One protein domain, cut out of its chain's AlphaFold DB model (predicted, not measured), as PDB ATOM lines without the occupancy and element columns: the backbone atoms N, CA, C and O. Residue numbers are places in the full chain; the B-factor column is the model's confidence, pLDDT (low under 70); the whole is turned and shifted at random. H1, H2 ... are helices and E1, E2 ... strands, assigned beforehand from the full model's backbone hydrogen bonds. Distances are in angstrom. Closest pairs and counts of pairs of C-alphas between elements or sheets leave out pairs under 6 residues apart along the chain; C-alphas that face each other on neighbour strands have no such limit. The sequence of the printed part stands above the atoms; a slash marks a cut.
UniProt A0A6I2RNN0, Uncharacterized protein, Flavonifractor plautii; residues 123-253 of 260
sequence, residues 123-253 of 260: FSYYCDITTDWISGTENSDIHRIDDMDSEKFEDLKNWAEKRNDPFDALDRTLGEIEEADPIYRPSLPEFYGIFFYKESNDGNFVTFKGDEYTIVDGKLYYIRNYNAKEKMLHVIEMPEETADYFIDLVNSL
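Overview. This is residues 123 to 253 of the 260 residues of an uncharacterized protein of Flavonifractor plautii (UniProt A0A6I2RNN0). A strongly twisted sheet of six strands curls round helix H3, while helix H1 lies over E4, running across the strands, and touches H3. H2 follows at the end of H1, and residues 170 to 175 stick out. The 131 printed residues hold, in order, E1 E2 H1 H2 E3 E4 E5 E6 H3; the sheet runs E2 E1 E3 E4 E5 E6, antiparallel throughout. The class is mixed, helices and strands; the whole is compact, with a radius of gyration of the C-alphas of 15.2 A and spans of 44 by 33 by 28 A.

Along the chain. Find C-alpha 123 at (152.258, 162.527, 255.773), where E1, residues 123 to 131, starts its 25.9 A. E2 is residues 139 to 145. Look next at C-alpha 150, at (146.049, 169.843, 253.486): H1 runs from there to residue 163, 20.1 A. H2 is residues 166 to 173, 10.4 A. E3, residues 192 to 200, covers 25.6 A; E4 is residues 212 to 216. E5, residues 219 to 227, covers 21.1 A and bends by 71 degrees at residue 224. E6 is residues 232 to 237. H3, residues 240 to 252, ends at C-alpha 252, (131.385, 160.180, 255.484), after 17.9 A.

Arrangement. Start with the hairpin E1 and E2, where N 143 and O 127 are 2.8 A apart. On its other side E1 has E3, with N 126 and O 197 at 2.8 A. E2, H1 H2 and E3 form a split strand-helix-strand unit, two strands running the same way with E1 between them, its crossover right-handed. E3 E4 E5 E6 is a meander, each strand the antiparallel neighbour of the one before: see N 194 and O 213 at 2.8 A, N 214 and O 221 at 2.8 A, N 234 and O 225 at 2.9 A. H1 and H3 are on one face of the sheet, making two layers. H1 lies over E4 at a height over the sheet of 7.8 A, across the strands at 87 degrees on the local plane. H1 touches H3 with residues 152 to 156 alone, closest at the C-alphas of Lys 152 and Thr 242, 6.4 A, at a steep tilt of 62 degrees, opposite ways. The closest C-alphas of H3 and E5, Leu 220 and Ala 243, are 5.5 A apart. H2 is not on the sheet and is apart from H3. Each O i to N i+4 pair is within hydrogen-bond range in H1 and H2, and 7 of 9 are in H3.

Size, cuts and confidence. The C-alphas farthest apart, Gly 175 and Asp 202, are 45.2 A from each other. The printed part has no cut. The links H2 to E3 and E3 to E4 are long; in the first, residues 183 to 184 pair with 233 to 234 of E6, antiparallel. Mean pLDDT of the printed part is 80.1; residues 132 to 138, 164 to 180, 186 to 190 and 209 to 210 are under 70.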
ATOM      1  N   PHE A 123     153.127 162.815 254.641       93.88
ATOM      2  CA  PHE A 123     152.258 162.527 255.773       93.88
ATOM      3  C   PHE A 123     151.024 161.715 255.381       93.88
ATOM      4  O   PHE A 123     150.503 161.796 254.273       93.88
ATOM      5  N   SER A 124     150.529 160.951 256.349       95.69
ATOM      6  CA  SER A 124     149.210 160.329 256.319       95.69
ATOM      7  C   SER A 124     148.316 161.012 257.353       95.69
ATOM      8  O   SER A 124     148.736 161.212 258.494       95.69
ATOM      9  N   TYR A 125     147.089 161.353 256.965       95.44
ATOM     10  CA  TYR A 125     146.130 162.061 257.815       95.44
ATOM     11  C   TYR A 125     145.140 161.097 258.455       95.44
ATOM     12  O   TYR A 125     144.769 160.076 257.869       95.44
ATOM     13  N   TYR A 126     144.696 161.441 259.658       94.50
ATOM     14  CA  TYR A 126     143.825 160.612 260.471       94.50
ATOM     15  C   TYR A 126     142.758 161.440 261.186       94.50
ATOM     16  O   TYR A 126     142.992 162.581 261.591       94.50
ATOM     17  N   CYS A 127     141.604 160.809 261.376       94.38
ATOM     18  CA  CYS A 127     140.538 161.240 262.266       94.38
ATOM     19  C   CYS A 127     140.353 160.157 263.336       94.38
ATOM     20  O   CYS A 127     140.076 159.008 263.001       94.38
ATOM     21  N   ASP A 128     140.520 160.507 264.608       92.06
ATOM     22  CA  ASP A 128     140.230 159.634 265.749       92.06
ATOM     23  C   ASP A 128     138.968 160.130 266.445       92.06
ATOM     24  O   ASP A 128     138.894 161.287 266.867       92.06
ATOM     25  N   ILE A 129     137.965 159.260 266.509       90.25
ATOM     26  CA  ILE A 129     136.710 159.517 267.199       90.25
ATOM     27  C   ILE A 129     136.689 158.657 268.455       90.25
ATOM     28  O   ILE A 129     136.679 157.430 268.378       90.25
ATOM     29  N   THR A 130     136.628 159.293 269.619       85.12
ATOM     30  CA  THR A 130     136.633 158.592 270.904       85.12
ATOM     31  C   THR A 130     135.351 158.830 271.685       85.12
ATOM     32  O   THR A 130     134.829 159.947 271.751       85.12
ATOM     33  N   THR A 131     134.851 157.771 272.320       74.75
ATOM     34  CA  THR A 131     133.837 157.898 273.367       74.75
ATOM     35  C   THR A 131     134.495 158.281 274.677       74.75
ATOM     36  O   THR A 131     135.311 157.526 275.202       74.75
ATOM     37  N   ASP A 132     134.046 159.398 275.244       63.78
ATOM     38  CA  ASP A 132     134.150 159.665 276.679       63.78
ATOM     39  C   ASP A 132     135.568 159.520 277.276       63.78
ATOM     40  O   ASP A 132     135.799 158.808 278.260       63.78
ATOM     41  N   TRP A 133     136.523 160.277 276.720       60.88
ATOM     42  CA  TRP A 133     137.820 160.513 277.375       60.88
ATOM     43  C   TRP A 133     137.637 161.099 278.788       60.88
ATOM     44  O   TRP A 133     138.428 160.854 279.698       60.88
ATOM     45  N   ILE A 134     136.531 161.820 278.999       61.34
ATOM     46  CA  ILE A 134     136.131 162.435 280.264       61.34
ATOM     47  C   ILE A 134     135.917 161.394 281.378       61.34
ATOM     48  O   ILE A 134     136.263 161.662 282.534       61.34
ATOM     49  N   SER A 135     135.348 160.222 281.076       52.88
ATOM     50  CA  SER A 135     135.170 159.129 282.045       52.88
ATOM     51  C   SER A 135     136.324 158.130 282.082       52.88
ATOM     52  O   SER A 135     136.340 157.263 282.962       52.88
ATOM     53  N   GLY A 136     137.304 158.266 281.181       51.41
ATOM     54  CA  GLY A 136     138.484 157.404 281.112       51.41
ATOM     55  C   GLY A 136     138.194 155.996 280.588       51.41
ATOM     56  O   GLY A 136     138.912 155.058 280.936       51.41
ATOM     57  N   THR A 137     137.136 155.828 279.785       54.59
ATOM     58  CA  THR A 137     136.807 154.570 279.093       54.59
ATOM     59  C   THR A 137     136.951 154.738 277.582       54.59
ATOM     60  O   THR A 137     136.014 154.540 276.817       54.59
ATOM     61  N   GLU A 138     138.151 155.142 277.165       63.31
ATOM     62  CA  GLU A 138     138.459 155.455 275.770       63.31
ATOM     63  C   GLU A 138     138.298 154.218 274.873       63.31
ATOM     64  O   GLU A 138     139.012 153.223 275.016       63.31
ATOM     65  N   ASN A 139     137.363 154.300 273.926       71.62
ATOM     66  CA  ASN A 139     137.342 153.461 272.733       71.62
ATOM     67  C   ASN A 139     137.530 154.384 271.527       71.62
ATOM     68  O   ASN A 139     136.584 155.057 271.110       71.62
ATOM     69  N   SER A 140     138.747 154.409 270.990       85.19
ATOM     70  CA  SER A 140     139.092 155.163 269.783       85.19
ATOM     71  C   SER A 140     138.709 154.397 268.519       85.19
ATOM     72  O   SER A 140     139.079 153.233 268.345       85.19
ATOM     73  N   ASP A 141     137.997 155.074 267.627       90.75
ATOM     74  CA  ASP A 141     137.703 154.658 266.261       90.75
ATOM     75  C   ASP A 141     138.533 155.523 265.304       90.75
ATOM     76  O   ASP A 141     138.245 156.701 265.089       90.75
ATOM     77  N   ILE A 142     139.620 154.944 264.790       92.56
ATOM     78  CA  ILE A 142     140.646 155.667 264.033       92.56
ATOM     79  C   ILE A 142     140.475 155.394 262.543       92.56
ATOM     80  O   ILE A 142     140.622 154.260 262.082       92.56
ATOM     81  N   HIS A 143     140.272 156.463 261.781       95.25
ATOM     82  CA  HIS A 143     140.143 156.442 260.329       95.25
ATOM     83  C   HIS A 143     141.334 157.135 259.683       95.25
ATOM     84  O   HIS A 143     141.695 158.247 260.062       95.25
ATOM     85  N   ARG A 144     141.925 156.492 258.675       95.81
ATOM     86  CA  ARG A 144     142.876 157.136 257.765       95.81
ATOM     87  C   ARG A 144     142.101 157.898 256.692       95.81
ATOM     88  O   ARG A 144     141.141 157.364 256.141       95.81
ATOM     89  N   ILE A 145     142.545 159.109 256.383       96.00
ATOM     90  CA  ILE A 145     141.944 159.980 255.372       96.00
ATOM     91  C   ILE A 145     142.896 160.059 254.178       96.00
ATOM     92  O   ILE A 145     143.953 160.681 254.274       96.00
ATOM     93  N   ASP A 146     142.541 159.404 253.073       90.75
ATOM     94  CA  ASP A 146     143.419 159.307 251.900       90.75
ATOM     95  C   ASP A 146     143.476 160.608 251.078       90.75
ATOM     96  O   ASP A 146     144.555 160.987 250.636       90.75
ATOM     97  N   ASP A 147     142.353 161.316 250.932       90.69
ATOM     98  CA  ASP A 147     142.240 162.549 250.132       90.69
ATOM     99  C   ASP A 147     142.028 163.784 251.029       90.69
ATOM    100  O   ASP A 147     141.092 164.562 250.838       90.69
ATOM    101  N   MET A 148     142.856 163.940 252.068       94.19
ATOM    102  CA  MET A 148     142.767 165.105 252.954       94.19
ATOM    103  C   MET A 148     143.188 166.386 252.221       94.19
ATOM    104  O   MET A 148     144.294 166.476 251.695       94.19
ATOM    105  N   ASP A 149     142.344 167.415 252.272       94.12
ATOM    106  CA  ASP A 149     142.726 168.778 251.919       94.12
ATOM    107  C   ASP A 149     143.705 169.330 252.969       94.12
ATOM    108  O   ASP A 149     143.336 169.671 254.100       94.12
ATOM    109  N   SER A 150     144.984 169.391 252.596       91.06
ATOM    110  CA  SER A 150     146.049 169.843 253.486       91.06
ATOM    111  C   SER A 150     145.924 171.318 253.870       91.06
ATOM    112  O   SER A 150     146.332 171.682 254.969       91.06
ATOM    113  N   GLU A 151     145.362 172.170 253.003       90.81
ATOM    114  CA  GLU A 151     145.156 173.588 253.330       90.81
ATOM    115  C   GLU A 151     144.078 173.719 254.410       90.81
ATOM    116  O   GLU A 151     144.295 174.396 255.416       90.81
ATOM    117  N   LYS A 152     142.965 172.980 254.283       92.00
ATOM    118  CA  LYS A 152     141.911 172.948 255.311       92.00
ATOM    119  C   LYS A 152     142.393 172.357 256.635       92.00
ATOM    120  O   LYS A 152     141.979 172.828 257.695       92.00
ATOM    121  N   PHE A 153     143.274 171.358 256.599       91.88
ATOM    122  CA  PHE A 153     143.909 170.821 257.806       91.88
ATOM    123  C   PHE A 153     144.790 171.860 258.511       91.88
ATOM    124  O   PHE A 153     144.689 172.029 259.728       91.88
ATOM    125  N   GLU A 154     145.629 172.586 257.770       88.44
ATOM    126  CA  GLU A 154     146.455 173.638 258.368       88.44
ATOM    127  C   GLU A 154     145.604 174.820 258.858       88.44
ATOM    128  O   GLU A 154     145.898 175.374 259.915       88.44
ATOM    129  N   ASP A 155     144.507 175.172 258.179       88.75
ATOM    130  CA  ASP A 155     143.546 176.175 258.662       88.75
ATOM    131  C   ASP A 155     142.938 175.780 260.014       88.75
ATOM    132  O   ASP A 155     142.891 176.597 260.937       88.75
ATOM    133  N   LEU A 156     142.504 174.521 260.147       89.06
ATOM    134  CA  LEU A 156     141.970 173.964 261.391       89.06
ATOM    135  C   LEU A 156     142.988 174.091 262.533       89.06
ATOM    136  O   LEU A 156     142.668 174.611 263.605       89.06
ATOM    137  N   LYS A 157     144.229 173.669 262.281       86.06
ATOM    138  CA  LYS A 157     145.316 173.695 263.263       86.06
ATOM    139  C   LYS A 157     145.722 175.120 263.651       86.06
ATOM    140  O   LYS A 157     145.764 175.447 264.834       86.06
ATOM    141  N   ASN A 158     145.960 175.994 262.674       83.88
ATOM    142  CA  ASN A 158     146.321 177.396 262.912       83.88
ATOM    143  C   ASN A 158     145.238 178.131 263.710       83.88
ATOM    144  O   ASN A 158     145.533 179.002 264.535       83.88
ATOM    145  N   TRP A 159     143.970 177.787 263.473       82.56
ATOM    146  CA  TRP A 159     142.868 178.328 264.247       82.56
ATOM    147  C   TRP A 159     142.949 177.887 265.714       82.56
ATOM    148  O   TRP A 159     142.875 178.746 266.595       82.56
ATOM    149  N   ALA A 160     143.158 176.595 265.992       79.19
ATOM    150  CA  ALA A 160     143.277 176.077 267.357       79.19
ATOM    151  C   ALA A 160     144.486 176.665 268.104       79.19
ATOM    152  O   ALA A 160     144.346 177.135 269.236       79.19
ATOM    153  N   GLU A 161     145.645 176.757 267.446       76.19
ATOM    154  CA  GLU A 161     146.852 177.370 268.013       76.19
ATOM    155  C   GLU A 161     146.617 178.818 268.442       76.19
ATOM    156  O   GLU A 161     146.957 179.199 269.565       76.19
ATOM    157  N   LYS A 162     145.966 179.620 267.589       74.88
ATOM    158  CA  LYS A 162     145.599 180.998 267.930       74.88
ATOM    159  C   LYS A 162     144.693 181.054 269.161       74.88
ATOM    160  O   LYS A 162     144.819 181.959 269.978       74.88
ATOM    161  N   ARG A 163     143.769 180.101 269.322       70.56
ATOM    162  CA  ARG A 163     142.861 180.059 270.483       70.56
ATOM    163  C   ARG A 163     143.552 179.641 271.778       70.56
ATOM    164  O   ARG A 163     143.092 180.061 272.849       70.56
ATOM    165  N   ASN A 164     144.633 178.874 271.669       63.94
ATOM    166  CA  ASN A 164     145.488 178.426 272.766       63.94
ATOM    167  C   ASN A 164     146.608 179.426 273.121       63.94
ATOM    168  O   ASN A 164     147.476 179.087 273.929       63.94
ATOM    169  N   ASP A 165     146.592 180.654 272.581       64.75
ATOM    170  CA  ASP A 165     147.577 181.682 272.930       64.75
ATOM    171  C   ASP A 165     147.543 181.970 274.453       64.75
ATOM    172  O   ASP A 165     146.496 182.339 275.010       64.75
ATOM    173  N   PRO A 166     148.672 181.792 275.168       54.78
ATOM    174  CA  PRO A 166     148.739 182.012 276.609       54.78
ATOM    175  C   PRO A 166     148.486 183.472 277.015       54.78
ATOM    176  O   PRO A 166     148.070 183.717 278.150       54.78
ATOM    177  N   PHE A 167     148.708 184.441 276.124       61.22
ATOM    178  CA  PHE A 167     148.379 185.846 276.358       61.22
ATOM    179  C   PHE A 167     146.882 186.101 276.196       61.22
ATOM    180  O   PHE A 167     146.296 186.721 277.075       61.22
ATOM    181  N   ASP A 168     146.222 185.499 275.201       64.25
ATOM    182  CA  ASP A 168     144.756 185.534 275.114       64.25
ATOM    183  C   ASP A 168     144.112 184.845 276.330       64.25
ATOM    184  O   ASP A 168     143.025 185.216 276.782       64.25
ATOM    185  N   ALA A 169     144.745 183.803 276.880       59.66
ATOM    186  CA  ALA A 169     144.305 183.177 278.127       59.66
ATOM    187  C   ALA A 169     144.433 184.130 279.332       59.66
ATOM    188  O   ALA A 169     143.538 184.166 280.186       59.66
ATOM    189  N   LEU A 170     145.510 184.921 279.392       57.69
ATOM    190  CA  LEU A 170     145.715 185.945 280.413       57.69
ATOM    191  C   LEU A 170     144.713 187.097 280.261       57.69
ATOM    192  O   LEU A 170     144.019 187.408 281.224       57.69
ATOM    193  N   ASP A 171     144.562 187.662 279.068       62.72
ATOM    194  CA  ASP A 171     143.668 188.791 278.792       62.72
ATOM    195  C   ASP A 171     142.198 188.415 279.045       62.72
ATOM    196  O   ASP A 171     141.441 189.189 279.632       62.72
ATOM    197  N   ARG A 172     141.793 187.171 278.748       60.88
ATOM    198  CA  ARG A 172     140.481 186.627 279.157       60.88
ATOM    199  C   ARG A 172     140.347 186.469 280.669       60.88
ATOM    200  O   ARG A 172     139.296 186.783 281.221       60.88
ATOM    201  N   THR A 173     141.401 186.027 281.359       57.88
ATOM    202  CA  THR A 173     141.422 185.963 282.836       57.88
ATOM    203  C   THR A 173     141.277 187.353 283.456       57.88
ATOM    204  O   THR A 173     140.651 187.509 284.505       57.88
ATOM    205  N   LEU A 174     141.829 188.369 282.794       63.84
ATOM    206  CA  LEU A 174     141.716 189.774 283.169       63.84
ATOM    207  C   LEU A 174     140.380 190.407 282.734       63.84
ATOM    208  O   LEU A 174     140.078 191.523 283.150       63.84
ATOM    209  N   GLY A 175     139.549 189.681 281.975       56.16
ATOM    210  CA  GLY A 175     138.243 190.139 281.501       56.16
ATOM    211  C   GLY A 175     138.316 191.149 280.354       56.16
ATOM    212  O   GLY A 175     137.363 191.892 280.143       56.16
ATOM    213  N   GLU A 176     139.438 191.208 279.636       60.00
ATOM    214  CA  GLU A 176     139.681 192.166 278.547       60.00
ATOM    215  C   GLU A 176     139.149 191.673 277.189       60.00
ATOM    216  O   GLU A 176     138.935 192.471 276.276       60.00
ATOM    217  N   ILE A 177     138.861 190.372 277.078       58.41
ATOM    218  CA  ILE A 177     138.190 189.750 275.932       58.41
ATOM    219  C   ILE A 177     136.873 189.135 276.427       58.41
ATOM    220  O   ILE A 177     136.872 188.126 277.133       58.41
ATOM    221  N   GLU A 178     135.743 189.729 276.038       52.34
ATOM    222  CA  GLU A 178     134.411 189.132 276.206       52.34
ATOM    223  C   GLU A 178     134.127 188.168 275.044       52.34
ATOM    224  O   GLU A 178     133.369 188.470 274.125       52.34
ATOM    225  N   GLU A 179     134.738 186.987 275.070       59.34
ATOM    226  CA  GLU A 179     134.223 185.848 274.309       59.34
ATOM    227  C   GLU A 179     133.396 184.986 275.253       59.34
ATOM    228  O   GLU A 179     133.914 184.350 276.171       59.34
ATOM    229  N   ALA A 180     132.080 185.007 275.060       58.97
ATOM    230  CA  ALA A 180     131.201 184.081 275.744       58.97
ATOM    231  C   ALA A 180     131.340 182.711 275.072       58.97
ATOM    232  O   ALA A 180     130.631 182.434 274.107       58.97
ATOM    233  N   ASP A 181     132.254 181.877 275.571       70.44
ATOM    234  CA  ASP A 181     132.320 180.458 275.210       70.44
ATOM    235  C   ASP A 181     130.929 179.842 275.448       70.44
ATOM    236  O   ASP A 181     130.428 179.896 276.585       70.44
ATOM    237  N   PRO A 182     130.270 179.257 274.429       71.38
ATOM    238  CA  PRO A 182     129.108 178.434 274.681       71.38
ATOM    239  C   PRO A 182     129.448 177.361 275.713       71.38
ATOM    240  O   PRO A 182     130.463 176.667 275.632       71.38
ATOM    241  N   ILE A 183     128.577 177.240 276.708       74.81
ATOM    242  CA  ILE A 183     128.680 176.193 277.711       74.81
ATOM    243  C   ILE A 183     127.783 175.056 277.252       74.81
ATOM    244  O   ILE A 183     126.555 175.146 277.346       74.81
ATOM    245  N   TYR A 184     128.395 173.979 276.776       75.38
ATOM    246  CA  TYR A 184     127.673 172.767 276.440       75.38
ATOM    247  C   TYR A 184     127.614 171.848 277.658       75.38
ATOM    248  O   TYR A 184     128.626 171.516 278.277       75.38
ATOM    249  N   ARG A 185     126.403 171.431 278.025       75.00
ATOM    250  CA  ARG A 185     126.197 170.337 278.974       75.00
ATOM    251  C   ARG A 185     125.964 169.076 278.159       75.00
ATOM    252  O   ARG A 185     124.911 169.011 277.523       75.00
ATOM    253  N   PRO A 186     126.871 168.086 278.199       69.31
ATOM    254  CA  PRO A 186     126.620 166.788 277.591       69.31
ATOM    255  C   PRO A 186     125.319 166.219 278.168       69.31
ATOM    256  O   PRO A 186     125.245 165.848 279.339       69.31
ATOM    257  N   SER A 187     124.247 166.274 277.377       58.25
ATOM    258  CA  SER A 187     122.913 165.807 277.774       58.25
ATOM    259  C   SER A 187     122.689 164.339 277.403       58.25
ATOM    260  O   SER A 187     121.763 163.707 277.915       58.25
ATOM    261  N   LEU A 188     123.572 163.788 276.566       52.72
ATOM    262  CA  LEU A 188     123.594 162.395 276.151       52.72
ATOM    263  C   LEU A 188     124.590 161.589 277.000       52.72
ATOM    264  O   LEU A 188     125.602 162.132 277.441       52.72
ATOM    265  N   PRO A 189     124.338 160.284 277.206       53.84
ATOM    266  CA  PRO A 189     125.350 159.358 277.709       53.84
ATOM    267  C   PRO A 189     126.517 159.149 276.725       53.84
ATOM    268  O   PRO A 189     127.527 158.586 277.122       53.84
ATOM    269  N   GLU A 190     126.391 159.607 275.474       59.31
ATOM    270  CA  GLU A 190     127.395 159.469 274.420       59.31
ATOM    271  C   GLU A 190     127.796 160.863 273.922       59.31
ATOM    272  O   GLU A 190     127.024 161.564 273.266       59.31
ATOM    273  N   PHE A 191     128.994 161.285 274.316       71.44
ATOM    274  CA  PHE A 191     129.698 162.452 273.801       71.44
ATOM    275  C   PHE A 191     130.947 161.952 273.076       71.44
ATOM    276  O   PHE A 191     131.645 161.077 273.598       71.44
ATOM    277  N   TYR A 192     131.218 162.517 271.902       81.12
ATOM    278  CA  TYR A 192     132.331 162.107 271.056       81.12
ATOM    279  C   TYR A 192     133.354 163.235 270.955       81.12
ATOM    280  O   TYR A 192     133.016 164.347 270.531       81.12
ATOM    281  N   GLY A 193     134.585 162.919 271.351       86.38
ATOM    282  CA  GLY A 193     135.757 163.725 271.036       86.38
ATOM    283  C   GLY A 193     136.262 163.342 269.651       86.38
ATOM    284  O   GLY A 193     136.307 162.159 269.313       86.38
ATOM    285  N   ILE A 194     136.601 164.340 268.849       90.44
ATOM    286  CA  ILE A 194     137.127 164.187 267.495       90.44
ATOM    287  C   ILE A 194     138.515 164.817 267.473       90.44
ATOM    288  O   ILE A 194     138.672 165.987 267.821       90.44
ATOM    289  N   PHE A 195     139.508 164.056 267.031       90.94
ATOM    290  CA  PHE A 195     140.888 164.505 266.910       90.94
ATOM    291  C   PHE A 195     141.356 164.346 265.472       90.94
ATOM    292  O   PHE A 195     141.289 163.256 264.901       90.94
ATOM    293  N   PHE A 196     141.890 165.423 264.910       92.75
ATOM    294  CA  PHE A 196     142.523 165.405 263.598       92.75
ATOM    295  C   PHE A 196     144.031 165.481 263.775       92.75
ATOM    296  O   PHE A 196     144.542 166.363 264.461       92.75
ATOM    297  N   TYR A 197     144.757 164.552 263.165       92.25
ATOM    298  CA  TYR A 197     146.214 164.550 263.217       92.25
ATOM    299  C   TYR A 197     146.815 163.964 261.949       92.25
ATOM    300  O   TYR A 197     146.153 163.250 261.199       92.25
ATOM    301  N   LYS A 198     148.098 164.239 261.729       92.69
ATOM    302  CA  LYS A 198     148.889 163.585 260.688       92.69
ATOM    303  C   LYS A 198     150.108 162.908 261.291       92.69
ATOM    304  O   LYS A 198     150.693 163.414 262.248       92.69
ATOM    305  N   GLU A 199     150.469 161.760 260.739       93.19
ATOM    306  CA  GLU A 199     151.703 161.040 261.059       93.19
ATOM    307  C   GLU A 199     152.608 161.052 259.830       93.19
ATOM    308  O   GLU A 199     152.127 160.908 258.705       93.19
ATOM    309  N   SER A 200     153.911 161.253 260.022       92.81
ATOM    310  CA  SER A 200     154.865 161.163 258.918       92.81
ATOM    311  C   SER A 200     154.877 159.743 258.350       92.81
ATOM    312  O   SER A 200     154.673 158.767 259.074       92.81
ATOM    313  N   ASN A 201     155.138 159.598 257.052       92.69
ATOM    314  CA  ASN A 201     155.090 158.299 256.370       92.69
ATOM    315  C   ASN A 201     156.142 157.296 256.882       92.69
ATOM    316  O   ASN A 201     155.997 156.091 256.686       92.69
ATOM    317  N   ASP A 202     157.187 157.779 257.553       90.81
ATOM    318  CA  ASP A 202     158.177 156.955 258.252       90.81
ATOM    319  C   ASP A 202     157.795 156.619 259.707       90.81
ATOM    320  O   ASP A 202     158.542 155.919 260.385       90.81
ATOM    321  N   GLY A 203     156.646 157.107 260.186       89.25
ATOM    322  CA  GLY A 203     156.088 156.842 261.513       89.25
ATOM    323  C   GLY A 203     156.774 157.571 262.670       89.25
ATOM    324  O   GLY A 203     156.402 157.356 263.822       89.25
ATOM    325  N   ASN A 204     157.764 158.424 262.394       88.81
ATOM    326  CA  ASN A 204     158.618 159.010 263.428       88.81
ATOM    327  C   ASN A 204     158.101 160.330 264.005       88.81
ATOM    328  O   ASN A 204     158.592 160.763 265.050       88.81
ATOM    329  N   PHE A 205     157.137 160.974 263.348       88.50
ATOM    330  CA  PHE A 205     156.547 162.233 263.789       88.50
ATOM    331  C   PHE A 205     155.027 162.198 263.712       88.50
ATOM    332  O   PHE A 205     154.444 161.567 262.832       88.50
ATOM    333  N   VAL A 206     154.388 162.920 264.628       88.00
ATOM    334  CA  VAL A 206     152.936 163.102 264.679       88.00
ATOM    335  C   VAL A 206     152.609 164.545 265.043       88.00
ATOM    336  O   VAL A 206     153.338 165.154 265.822       88.00
ATOM    337  N   THR A 207     151.534 165.116 264.506       84.06
ATOM    338  CA  THR A 207     151.045 166.405 265.018       84.06
ATOM    339  C   THR A 207     150.498 166.271 266.434       84.06
ATOM    340  O   THR A 207     150.163 165.177 266.895       84.06
ATOM    341  N   PHE A 208     150.387 167.395 267.141       72.88
ATOM    342  CA  PHE A 208     149.731 167.422 268.442       72.88
ATOM    343  C   PHE A 208     148.312 166.837 268.350       72.88
ATOM    344  O   PHE A 208     147.521 167.250 267.510       72.88
ATOM    345  N   LYS A 209     147.997 165.866 269.216       67.88
ATOM    346  CA  LYS A 209     146.659 165.253 269.326       67.88
ATOM    347  C   LYS A 209     145.820 165.858 270.458       67.88
ATOM    348  O   LYS A 209     144.917 165.202 270.954       67.88
ATOM    349  N   GLY A 210     146.163 167.050 270.946       66.88
ATOM    350  CA  GLY A 210     145.419 167.680 272.042       66.88
ATOM    351  C   GLY A 210     144.408 168.730 271.596       66.88
ATOM    352  O   GLY A 210     143.667 169.218 272.444       66.88
ATOM    353  N   ASP A 211     144.359 169.062 270.304       82.25
ATOM    354  CA  ASP A 211     143.278 169.881 269.766       82.25
ATOM    355  C   ASP A 211     142.053 168.992 269.553       82.25
ATOM    356  O   ASP A 211     142.041 168.114 268.687       82.25
ATOM    357  N   GLU A 212     141.043 169.203 270.390       86.25
ATOM    358  CA  GLU A 212     139.857 168.360 270.441       86.25
ATOM    359  C   GLU A 212     138.637 169.093 269.889       86.25
ATOM    360  O   GLU A 212     138.396 170.267 270.182       86.25
ATOM    361  N   TYR A 213     137.831 168.373 269.117       90.00
ATOM    362  CA  TYR A 213     136.627 168.884 268.490       90.00
ATOM    363  C   TYR A 213     135.412 168.026 268.822       90.00
ATOM    364  O   TYR A 213     135.516 166.876 269.241       90.00
ATOM    365  N   THR A 214     134.227 168.580 268.607       88.94
ATOM    366  CA  THR A 214     132.966 167.850 268.700       88.94
ATOM    367  C   THR A 214     131.939 168.438 267.744       88.94
ATOM    368  O   THR A 214     132.007 169.622 267.407       88.94
ATOM    369  N   ILE A 215     130.983 167.620 267.305       88.75
ATOM    370  CA  ILE A 215     129.871 168.061 266.460       88.75
ATOM    371  C   ILE A 215     128.587 168.016 267.286       88.75
ATOM    372  O   ILE A 215     128.235 166.975 267.840       88.75
ATOM    373  N   VAL A 216     127.893 169.151 267.362       83.81
ATOM    374  CA  VAL A 216     126.625 169.307 268.085       83.81
ATOM    375  C   VAL A 216     125.664 170.111 267.219       83.81
ATOM    376  O   VAL A 216     126.021 171.195 266.762       83.81
ATOM    377  N   ASP A 217     124.451 169.594 267.008       84.56
ATOM    378  CA  ASP A 217     123.393 170.243 266.220       84.56
ATOM    379  C   ASP A 217     123.886 170.687 264.825       84.56
ATOM    380  O   ASP A 217     123.624 171.804 264.370       84.56
ATOM    381  N   GLY A 218     124.653 169.817 264.158       87.25
ATOM    382  CA  GLY A 218     125.221 170.072 262.830       87.25
ATOM    383  C   GLY A 218     126.327 171.132 262.775       87.25
ATOM    384  O   GLY A 218     126.636 171.614 261.691       87.25
ATOM    385  N   LYS A 219     126.920 171.514 263.912       89.62
ATOM    386  CA  LYS A 219     128.020 172.486 263.981       89.62
ATOM    387  C   LYS A 219     129.269 171.884 264.602       89.62
ATOM    388  O   LYS A 219     129.175 171.131 265.570       89.62
ATOM    389  N   LEU A 220     130.430 172.275 264.082       91.38
ATOM    390  CA  LEU A 220     131.729 171.882 264.613       91.38
ATOM    391  C   LEU A 220     132.191 172.869 265.684       91.38
ATOM    392  O   LEU A 220     132.214 174.087 265.484       91.38
ATOM    393  N   TYR A 221     132.608 172.316 266.810       88.81
ATOM    394  CA  TYR A 221     133.077 173.049 267.968       88.81
ATOM    395  C   TYR A 221     134.472 172.580 268.352       88.81
ATOM    396  O   TYR A 221     134.707 171.381 268.456       88.81
ATOM    397  N   TYR A 222     135.371 173.520 268.623       88.75
ATOM    398  CA  TYR A 222     136.628 173.251 269.314       88.75
ATOM    399  C   TYR A 222     136.395 173.236 270.826       88.75
ATOM    400  O   TYR A 222     135.724 174.124 271.365       88.75
ATOM    401  N   ILE A 223     136.949 172.249 271.519       84.31
ATOM    402  CA  ILE A 223     136.827 172.091 272.964       84.31
ATOM    403  C   ILE A 223     138.013 172.769 273.624       84.31
ATOM    404  O   ILE A 223     139.162 172.366 273.493       84.31
ATOM    405  N   ARG A 224     137.713 173.807 274.398       78.44
ATOM    406  CA  ARG A 224     138.729 174.579 275.101       78.44
ATOM    407  C   ARG A 224     139.036 174.003 276.476       78.44
ATOM    408  O   ARG A 224     140.179 174.016 276.921       78.44
ATOM    409  N   ASN A 225     137.995 173.600 277.205       76.81
ATOM    410  CA  ASN A 225     138.138 173.081 278.561       76.81
ATOM    411  C   ASN A 225     136.920 172.253 278.981       76.81
ATOM    412  O   ASN A 225     135.780 172.575 278.639       76.81
ATOM    413  N   TYR A 226     137.161 171.262 279.834       76.75
ATOM    414  CA  TYR A 226     136.131 170.509 280.528       76.75
ATOM    415  C   TYR A 226     136.124 170.825 282.032       76.75
ATOM    416  O   TYR A 226     137.070 170.554 282.773       76.75
ATOM    417  N   ASN A 227     135.005 171.359 282.523       74.69
ATOM    418  CA  ASN A 227     134.767 171.552 283.947       74.69
ATOM    419  C   ASN A 227     134.177 170.273 284.554       74.69
ATOM    420  O   ASN A 227     132.962 170.074 284.566       74.69
ATOM    421  N   ALA A 228     135.038 169.432 285.127       72.75
ATOM    422  CA  ALA A 228     134.638 168.162 285.736       72.75
ATOM    423  C   ALA A 228     133.655 168.302 286.912       72.75
ATOM    424  O   ALA A 228     132.839 167.410 287.150       72.75
ATOM    425  N   LYS A 229     133.706 169.418 287.653       77.31
ATOM    426  CA  LYS A 229     132.827 169.651 288.810       77.31
ATOM    427  C   LYS A 229     131.385 169.885 288.371       77.31
ATOM    428  O   LYS A 229     130.458 169.394 289.012       77.31
ATOM    429  N   GLU A 230     131.209 170.661 287.310       75.12
ATOM    430  CA  GLU A 230     129.891 171.046 286.801       75.12
ATOM    431  C   GLU A 230     129.445 170.182 285.618       75.12
ATOM    432  O   GLU A 230     128.294 170.280 285.199       75.12
ATOM    433  N   LYS A 231     130.337 169.306 285.132       76.25
ATOM    434  CA  LYS A 231     130.167 168.461 283.947       76.25
ATOM    435  C   LYS A 231     129.767 169.283 282.725       76.25
ATOM    436  O   LYS A 231     128.737 169.035 282.103       76.25
ATOM    437  N   MET A 232     130.560 170.310 282.430       78.12
ATOM    438  CA  MET A 232     130.301 171.236 281.326       78.12
ATOM    439  C   MET A 232     131.534 171.396 280.450       78.12
ATOM    440  O   MET A 232     132.652 171.462 280.958       78.12
ATOM    441  N   LEU A 233     131.306 171.489 279.147       79.19
ATOM    442  CA  LEU A 233     132.315 171.796 278.150       79.19
ATOM    443  C   LEU A 233     132.233 173.272 277.789       79.19
ATOM    444  O   LEU A 233     131.154 173.796 277.512       79.19
ATOM    445  N   HIS A 234     133.388 173.919 277.799       82.38
ATOM    446  CA  HIS A 234     133.577 175.232 277.209       82.38
ATOM    447  C   HIS A 234     134.067 175.015 275.792       82.38
ATOM    448  O   HIS A 234     135.150 174.458 275.585       82.38
ATOM    449  N   VAL A 235     133.243 175.418 274.837       84.25
ATOM    450  CA  VAL A 235     133.519 175.214 273.422       84.25
ATOM    451  C   VAL A 235     133.583 176.541 272.689       84.25
ATOM    452  O   VAL A 235     133.100 177.550 273.190       84.25
ATOM    453  N   ILE A 236     134.173 176.539 271.499       85.81
ATOM    454  CA  ILE A 236     134.192 177.678 270.584       85.81
ATOM    455  C   ILE A 236     133.723 177.170 269.220       85.81
ATOM    456  O   ILE A 236     134.228 176.164 268.726       85.81
ATOM    457  N   GLU A 237     132.738 177.844 268.627       87.06
ATOM    458  CA  GLU A 237     132.230 177.495 267.294       87.06
ATOM    459  C   GLU A 237     133.306 177.743 266.229       87.06
ATOM    460  O   GLU A 237     133.934 178.808 266.205       87.06
ATOM    461  N   MET A 238     133.516 176.757 265.356       88.62
ATOM    462  CA  MET A 238     134.435 176.874 264.227       88.62
ATOM    463  C   MET A 238     133.834 177.757 263.118       88.62
ATOM    464  O   MET A 238     132.620 177.728 262.909       88.62
ATOM    465  N   PRO A 239     134.647 178.527 262.369       87.38
ATOM    466  CA  PRO A 239     134.178 179.235 261.179       87.38
ATOM    467  C   PRO A 239     133.578 178.269 260.150       87.38
ATOM    468  O   PRO A 239     134.189 177.247 259.847       87.38
ATOM    469  N   GLU A 240     132.420 178.629 259.586       86.62
ATOM    470  CA  GLU A 240     131.611 177.789 258.681       86.62
ATOM    471  C   GLU A 240     132.431 177.193 257.522       86.62
ATOM    472  O   GLU A 240     132.398 175.990 257.296       86.62
ATOM    473  N   GLU A 241     133.280 177.997 256.870       82.44
ATOM    474  CA  GLU A 241     134.088 177.553 255.722       82.44
ATOM    475  C   GLU A 241     135.072 176.411 256.047       82.44
ATOM    476  O   GLU A 241     135.374 175.576 255.193       82.44
ATOM    477  N   THR A 242     135.614 176.385 257.266       86.19
ATOM    478  CA  THR A 242     136.481 175.293 257.732       86.19
ATOM    479  C   THR A 242     135.628 174.165 258.309       86.19
ATOM    480  O   THR A 242     135.913 172.998 258.063       86.19
ATOM    481  N   ALA A 243     134.567 174.503 259.047       91.88
ATOM    482  CA  ALA A 243     133.693 173.546 259.713       91.88
ATOM    483  C   ALA A 243     133.010 172.579 258.737       91.88
ATOM    484  O   ALA A 243     133.063 171.373 258.972       91.88
ATOM    485  N   ASP A 244     132.429 173.080 257.644       94.00
ATOM    486  CA  ASP A 244     131.646 172.271 256.701       94.00
ATOM    487  C   ASP A 244     132.460 171.104 256.130       94.00
ATOM    488  O   ASP A 244     131.995 169.965 256.118       94.00
ATOM    489  N   TYR A 245     133.717 171.364 255.751       94.69
ATOM    490  CA  TYR A 245     134.626 170.339 255.239       94.69
ATOM    491  C   TYR A 245     134.819 169.185 256.238       94.69
ATOM    492  O   TYR A 245     134.691 168.016 255.876       94.69
ATOM    493  N   PHE A 246     135.100 169.501 257.506       95.12
ATOM    494  CA  PHE A 246     135.354 168.479 258.526       95.12
ATOM    495  C   PHE A 246     134.079 167.775 258.990       95.12
ATOM    496  O   PHE A 246     134.129 166.589 259.309       95.12
ATOM    497  N   ILE A 247     132.937 168.466 259.001       94.38
ATOM    498  CA  ILE A 247     131.636 167.854 259.298       94.38
ATOM    499  C   ILE A 247     131.287 166.823 258.223       94.38
ATOM    500  O   ILE A 247     130.939 165.688 258.556       94.38
ATOM    501  N   ASP A 248     131.416 167.187 256.946       93.56
ATOM    502  CA  ASP A 248     131.166 166.278 255.826       93.56
ATOM    503  C   ASP A 248     132.134 165.091 255.843       93.56
ATOM    504  O   ASP A 248     131.708 163.942 255.691       93.56
ATOM    505  N   LEU A 249     133.421 165.351 256.099       94.81
ATOM    506  CA  LEU A 249     134.441 164.314 256.237       94.81
ATOM    507  C   LEU A 249     134.058 163.320 257.332       94.81
ATOM    508  O   LEU A 249     133.950 162.132 257.043       94.81
ATOM    509  N   VAL A 250     133.791 163.786 258.556       93.81
ATOM    510  CA  VAL A 250     133.438 162.920 259.694       93.81
ATOM    511  C   VAL A 250     132.161 162.124 259.416       93.81
ATOM    512  O   VAL A 250     132.116 160.924 259.677       93.81
ATOM    513  N   ASN A 251     131.139 162.753 258.828       91.88
ATOM    514  CA  ASN A 251     129.883 162.081 258.484       91.88
ATOM    515  C   ASN A 251     130.024 161.047 257.356       91.88
ATOM    516  O   ASN A 251     129.169 160.164 257.227       91.88
ATOM    517  N   SER A 252     131.076 161.146 256.542       93.06
ATOM    518  CA  SER A 252     131.385 160.180 255.484       93.06
ATOM    519  C   SER A 252     132.118 158.930 255.982       93.06
ATOM    520  O   SER A 252     132.131 157.917 255.279       93.06
ATOM    521  N   LEU A 253     132.705 158.981 257.185       93.00
ATOM    522  CA  LEU A 253     133.440 157.860 257.766       93.00
ATOM    523  C   LEU A 253     132.495 156.703 258.100       93.00
ATOM    524  O   LEU A 253     131.362 156.900 258.553       93.00
TER     525      LEU A 253